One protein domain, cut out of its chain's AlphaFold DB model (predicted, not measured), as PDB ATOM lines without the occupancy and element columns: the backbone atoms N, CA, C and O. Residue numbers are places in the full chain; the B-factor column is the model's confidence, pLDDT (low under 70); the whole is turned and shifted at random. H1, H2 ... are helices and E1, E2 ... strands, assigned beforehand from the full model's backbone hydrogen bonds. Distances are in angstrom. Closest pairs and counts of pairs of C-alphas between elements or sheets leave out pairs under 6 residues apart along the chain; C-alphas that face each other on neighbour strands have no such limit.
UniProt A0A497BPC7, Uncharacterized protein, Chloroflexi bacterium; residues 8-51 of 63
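Overview. This is residues 8 to 51 of the 63 residues of an uncharacterized protein of Chloroflexi bacterium (UniProt A0A497BPC7). Two strand hairpins, E1 with E2 and E3 with E4, lie one over the other like the two jaws of an open clamp, with few contacts between them. Their turns are at one end, and the short helix H1 with residues 28 to 35 joins the jaws at the other. The printed part has 44 residues, with four named strands and one named helix in the order E1, E2, H1, E3, E4, and is mostly strand; each hairpin is an antiparallel sheet of two strands. The whole is only just compact, close to loose, with a radius of gyration of the C-alphas of 10.8 A, and spans 30 by 21 by 14 A.

Along the chain. E1, residues 10 to 15, begins with C-alpha 10 at (238.640, 274.450, 289.742) and is 15.7 A long from first to last C-alpha. E2, residues 18 to 23, measures 16.2 A. H1, residues 24 to 27, follows directly, with C-alpha 24 at (239.415, 269.423, 287.849), and measures 5.2 A. E3, residues 36 to 41, measures 16.0 A. E4, residues 45 to 50, measures 16.2 A and ends with C-alpha 50 at (241.443, 265.571, 300.686).

Arrangement. E1 and E2 form an antiparallel hairpin at 155 degrees between their directions, with N 11 and O 22 within hydrogen-bond range at 2.8 A. The closest C-alphas of E1 and H1 are those of Phe 10 and Arg 24, 5.4 A apart. H1 is too short for any O i to N i+4 pair; its one O i to N i+3 pair is within range. E3 and E4 form the second antiparallel hairpin, at 152 degrees, with N 41 and O 45 at 2.9 A. Between the hairpins, E1 and E4 have 1 pair of C-alphas within 8 A, Phe 13 and Ile 49, 7.4 A apart. E1 and E3, E2 and E3, and E2 and E4 are apart, as are H1 and E4.

Size, cuts and confidence. The two C-alphas farthest apart are those of Pro 32 and Gly 43, at 30.8 A. The printed part has no cut. The links E1 to E2, E2 to H1 and E3 to E4 are tight, and H1 to E3 is short, with 8 residues between them. The mean pLDDT of the printed part is 78.2, and no printed residue is under 70.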
ATOM      1  N   ALA A   8     234.291 277.259 288.113       74.00
ATOM      2  CA  ALA A   8     233.662 275.940 288.024       74.00
ATOM      3  C   ALA A   8     234.650 274.837 287.603       74.00
ATOM      4  O   ALA A   8     234.481 273.683 287.996       74.00
ATOM      5  N   GLU A   9     235.706 275.190 286.865       81.38
ATOM      6  CA  GLU A   9     236.753 274.264 286.412       81.38
ATOM      7  C   GLU A   9     237.778 273.935 287.502       81.38
ATOM      8  O   GLU A   9     238.630 273.068 287.314       81.38
ATOM      9  N   PHE A  10     237.689 274.597 288.655       80.69
ATOM     10  CA  PHE A  10     238.640 274.450 289.742       80.69
ATOM     11  C   PHE A  10     237.950 273.965 291.013       80.69
ATOM     12  O   PHE A  10     236.835 274.364 291.346       80.69
ATOM     13  N   VAL A  11     238.648 273.126 291.768       77.38
ATOM     14  CA  VAL A  11     238.302 272.815 293.152       77.38
ATOM     15  C   VAL A  11     239.123 273.728 294.053       77.38
ATOM     16  O   VAL A  11     240.347 273.818 293.927       77.38
ATOM     17  N   ARG A  12     238.428 274.455 294.928       77.94
ATOM     18  CA  ARG A  12     239.033 275.387 295.878       77.94
ATOM     19  C   ARG A  12     239.374 274.656 297.173       77.94
ATOM     20  O   ARG A  12     238.488 274.097 297.812       77.94
ATOM     21  N   PHE A  13     240.624 274.767 297.597       74.25
ATOM     22  CA  PHE A  13     241.132 274.278 298.872       74.25
ATOM     23  C   PHE A  13     241.603 275.448 299.731       74.25
ATOM     24  O   PHE A  13     242.119 276.444 299.220       74.25
ATOM     25  N   VAL A  14     241.403 275.324 301.040       73.44
ATOM     26  CA  VAL A  14     241.825 276.320 302.025       73.44
ATOM     27  C   VAL A  14     242.778 275.636 302.994       73.44
ATOM     28  O   VAL A  14     242.400 274.648 303.622       73.44
ATOM     29  N   ALA A  15     244.002 276.147 303.087       70.62
ATOM     30  CA  ALA A  15     245.021 275.678 304.019       70.62
ATOM     31  C   ALA A  15     245.690 276.897 304.657       70.62
ATOM     32  O   ALA A  15     246.276 277.707 303.945       70.62
ATOM     33  N   ASP A  16     245.560 277.039 305.977       75.06
ATOM     34  CA  ASP A  16     246.037 278.202 306.735       75.06
ATOM     35  C   ASP A  16     245.550 279.538 306.126       75.06
ATOM     36  O   ASP A  16     244.348 279.806 306.084       75.06
ATOM     37  N   ASP A  17     246.467 280.378 305.647       77.25
ATOM     38  CA  ASP A  17     246.225 281.661 304.979       77.25
ATOM     39  C   ASP A  17     246.163 281.554 303.442       77.25
ATOM     40  O   ASP A  17     245.970 282.554 302.743       77.25
ATOM     41  N   LEU A  18     246.282 280.342 302.898       76.69
ATOM     42  CA  LEU A  18     246.304 280.082 301.468       76.69
ATOM     43  C   LEU A  18     244.956 279.599 300.944       76.69
ATOM     44  O   LEU A  18     244.322 278.681 301.466       76.69
ATOM     45  N   THR A  19     244.552 280.186 299.820       79.44
ATOM     46  CA  THR A  19     243.507 279.631 298.960       79.44
ATOM     47  C   THR A  19     244.151 279.082 297.697       79.44
ATOM     48  O   THR A  19     244.798 279.818 296.953       79.44
ATOM     49  N   ILE A  20     243.946 277.794 297.448       78.88
ATOM     50  CA  ILE A  20     244.529 277.064 296.325       78.88
ATOM     51  C   ILE A  20     243.393 276.608 295.418       78.88
ATOM     52  O   ILE A  20     242.400 276.058 295.886       78.88
ATOM     53  N   TYR A  21     243.537 276.838 294.118       79.12
ATOM     54  CA  TYR A  21     242.596 276.378 293.104       79.12
ATOM     55  C   TYR A  21     243.281 275.305 292.267       79.12
ATOM     56  O   TYR A  21     244.296 275.575 291.629       79.12
ATOM     57  N   VAL A  22     242.737 274.092 292.279       78.12
ATOM     58  CA  VAL A  22     243.262 272.960 291.504       78.12
ATOM     59  C   VAL A  22     242.304 272.665 290.366       78.12
ATOM     60  O   VAL A  22     241.110 272.499 290.603       78.12
ATOM     61  N   ALA A  23     242.810 272.610 289.137       82.12
ATOM     62  CA  ALA A  23     241.994 272.292 287.972       82.12
ATOM     63  C   ALA A  23     241.410 270.875 288.092       82.12
ATOM     64  O   ALA A  23     242.129 269.929 288.425       82.12
ATOM     65  N   ARG A  24     240.118 270.716 287.793       78.44
ATOM     66  CA  ARG A  24     239.415 269.423 287.849       78.44
ATOM     67  C   ARG A  24     240.059 268.368 286.952       78.44
ATOM     68  O   ARG A  24     240.177 267.224 287.372       78.44
ATOM     69  N   GLU A  25     240.580 268.765 285.794       81.75
ATOM     70  CA  GLU A  25     241.281 267.861 284.866       81.75
ATOM     71  C   GLU A  25     242.530 267.182 285.466       81.75
ATOM     72  O   GLU A  25     242.981 266.150 284.970       81.75
ATOM     73  N   LEU A  26     243.124 267.748 286.525       77.12
ATOM     74  CA  LEU A  26     244.229 267.110 287.247       77.12
ATOM     75  C   LEU A  26     243.720 266.035 288.206       77.12
ATOM     76  O   LEU A  26     244.420 265.055 288.439       77.12
ATOM     77  N   LEU A  27     242.507 266.207 288.735       75.50
ATOM     78  CA  LEU A  27     241.855 265.238 289.613       75.50
ATOM     79  C   LEU A  27     241.333 264.034 288.823       75.50
ATOM     80  O   LEU A  27     241.412 262.909 289.296       75.50
ATOM     81  N   GLU A  28     240.875 264.253 287.590       74.06
ATOM     82  CA  GLU A  28     240.440 263.188 286.672       74.06
ATOM     83  C   GLU A  28     241.571 262.231 286.266       74.06
ATOM     84  O   GLU A  28     241.318 261.112 285.828       74.06
ATOM     85  N   LYS A  29     242.832 262.656 286.414       78.88
ATOM     86  CA  LYS A  29     244.022 261.844 286.113       78.88
ATOM     87  C   LYS A  29     244.496 261.014 287.309       78.88
ATOM     88  O   LYS A  29     245.505 260.318 287.192       78.88
ATOM     89  N   LEU A  30     243.824 261.116 288.455       77.50
ATOM     90  CA  LEU A  30     244.164 260.349 289.647       77.50
ATOM     91  C   LEU A  30     243.705 258.899 289.517       77.50
ATOM     92  O   LEU A  30     242.751 258.585 288.805       77.50
ATOM     93  N   GLU A  31     244.399 258.005 290.218       75.62
ATOM     94  CA  GLU A  31     243.992 256.605 290.262       75.62
ATOM     95  C   GLU A  31     242.592 256.478 290.891       75.62
ATOM     96  O   GLU A  31     242.291 257.164 291.875       75.62
ATOM     97  N   PRO A  32     241.721 255.602 290.356       70.75
ATOM     98  CA  PRO A  32     240.419 255.341 290.959       70.75
ATOM     99  C   PRO A  32     240.561 254.941 292.433       70.75
ATOM    100  O   PRO A  32     241.298 254.014 292.761       70.75
ATOM    101  N   GLY A  33     239.846 255.640 293.318       73.25
ATOM    102  CA  GLY A  33     239.928 255.431 294.769       73.25
ATOM    103  C   GLY A  33     241.024 256.237 295.475       73.25
ATOM    104  O   GLY A  33     241.234 256.052 296.671       73.25
ATOM    105  N   ALA A  34     241.721 257.141 294.781       75.69
ATOM    106  CA  ALA A  34     242.618 258.087 295.432       75.69
ATOM    107  C   ALA A  34     241.831 259.045 296.349       75.69
ATOM    108  O   ALA A  34     241.102 259.915 295.882       75.69
ATOM    109  N   GLU A  35     242.014 258.902 297.662       76.12
ATOM    110  CA  GLU A  35     241.373 259.757 298.676       76.12
ATOM    111  C   GLU A  35     242.174 261.032 298.973       76.12
ATOM    112  O   GLU A  35     241.637 262.018 299.480       76.12
ATOM    113  N   LYS A  36     243.487 261.020 298.700       78.50
ATOM    114  CA  LYS A  36     244.386 262.132 299.027       78.50
ATOM    115  C   LYS A  36     245.426 262.354 297.940       78.50
ATOM    116  O   LYS A  36     246.128 261.420 297.558       78.50
ATOM    117  N   GLN A  37     245.607 263.609 297.540       81.00
ATOM    118  CA  GLN A  37     246.695 264.020 296.654       81.00
ATOM    119  C   GLN A  37     247.716 264.860 297.437       81.00
ATOM    120  O   GLN A  37     247.356 265.916 297.969       81.00
ATOM    121  N   PRO A  38     248.992 264.441 297.534       83.00
ATOM    122  CA  PRO A  38     250.021 265.282 298.125       83.00
ATOM    123  C   PRO A  38     250.365 266.431 297.176       83.00
ATOM    124  O   PRO A  38     250.553 266.223 295.977       83.00
ATOM    125  N   PHE A  39     250.534 267.631 297.722       81.69
ATOM    126  CA  PHE A  39     251.137 268.743 296.994       81.69
ATOM    127  C   PHE A  39     252.171 269.457 297.864       81.69
ATOM    128  O   PHE A  39     252.107 269.432 299.095       81.69
ATOM    129  N   TYR A  40     253.163 270.060 297.214       83.31
ATOM    130  CA  TYR A  40     254.198 270.851 297.868       83.31
ATOM    131  C   TYR A  40     254.158 272.265 297.315       83.31
ATOM    132  O   TYR A  40     254.181 272.452 296.098       83.31
ATOM    133  N   LEU A  41     254.103 273.244 298.212       82.38
ATOM    134  CA  LEU A  41     254.208 274.650 297.866       82.38
ATOM    135  C   LEU A  41     255.512 275.192 298.446       82.38
ATOM    136  O   LEU A  41     255.722 275.157 299.662       82.38
ATOM    137  N   ASP A  42     256.390 275.669 297.567       82.50
ATOM    138  CA  ASP A  42     257.672 276.235 297.979       82.50
ATOM    139  C   ASP A  42     257.460 277.409 298.946       82.50
ATOM    140  O   ASP A  42     256.572 278.240 298.755       82.50
ATOM    141  N   GLY A  43     258.234 277.427 300.030       84.00
ATOM    142  CA  GLY A  43     258.088 278.395 301.122       84.00
ATOM    143  C   GLY A  43     256.974 278.114 302.144       84.00
ATOM    144  O   GLY A  43     256.987 278.739 303.199       84.00
ATOM    145  N   TYR A  44     256.067 277.163 301.895       79.75
ATOM    146  CA  TYR A  44     254.961 276.827 302.813       79.75
ATOM    147  C   TYR A  44     254.996 275.376 303.301       79.75
ATOM    148  O   TYR A  44     254.624 275.091 304.437       79.75
ATOM    149  N   GLY A  45     255.499 274.455 302.476       85.50
ATOM    150  CA  GLY A  45     255.699 273.059 302.846       85.50
ATOM    151  C   GLY A  45     254.775 272.088 302.116       85.50
ATOM    152  O   GLY A  45     254.289 272.349 301.013       85.50
ATOM    153  N   ARG A  46     254.605 270.906 302.715       84.25
ATOM    154  CA  ARG A  46     253.812 269.808 302.156       84.25
ATOM    155  C   ARG A  46     252.414 269.814 302.748       84.25
ATOM    156  O   ARG A  46     252.254 269.829 303.964       84.25
ATOM    157  N   PHE A  47     251.438 269.654 301.876       80.88
ATOM    158  CA  PHE A  47     250.029 269.616 302.210       80.88
ATOM    159  C   PHE A  47     249.367 268.402 301.561       80.88
ATOM    160  O   PHE A  47     249.910 267.769 300.647       80.88
ATOM    161  N   TRP A  48     248.174 268.087 302.048       77.94
ATOM    162  CA  TRP A  48     247.317 267.057 301.488       77.94
ATOM    163  C   TRP A  48     246.025 267.701 301.022       77.94
ATOM    164  O   TRP A  48     245.408 268.468 301.755       77.94
ATOM    165  N   ILE A  49     245.638 267.391 299.794       77.50
ATOM    166  CA  ILE A  49     244.301 267.654 299.293       77.50
ATOM    167  C   ILE A  49     243.468 266.424 299.621       77.50
ATOM    168  O   ILE A  49     243.747 265.350 299.086       77.50
ATOM    169  N   ASP A  50     242.477 266.582 300.494       75.00
ATOM    170  CA  ASP A  50     241.443 265.571 300.686       75.00
ATOM    171  C   ASP A  50     240.487 265.639 299.493       75.00
ATOM    172  O   ASP A  50     239.822 266.649 299.243       75.00
ATOM    173  N   LEU A  51     240.470 264.561 298.721       73.88
ATOM    174  CA  LEU A  51     239.590 264.398 297.583       73.88
ATOM    175  C   LEU A  51     238.303 263.810 298.139       73.88
ATOM    176  O   LEU A  51     238.219 262.614 298.401       73.88
TER     177      LEU A  51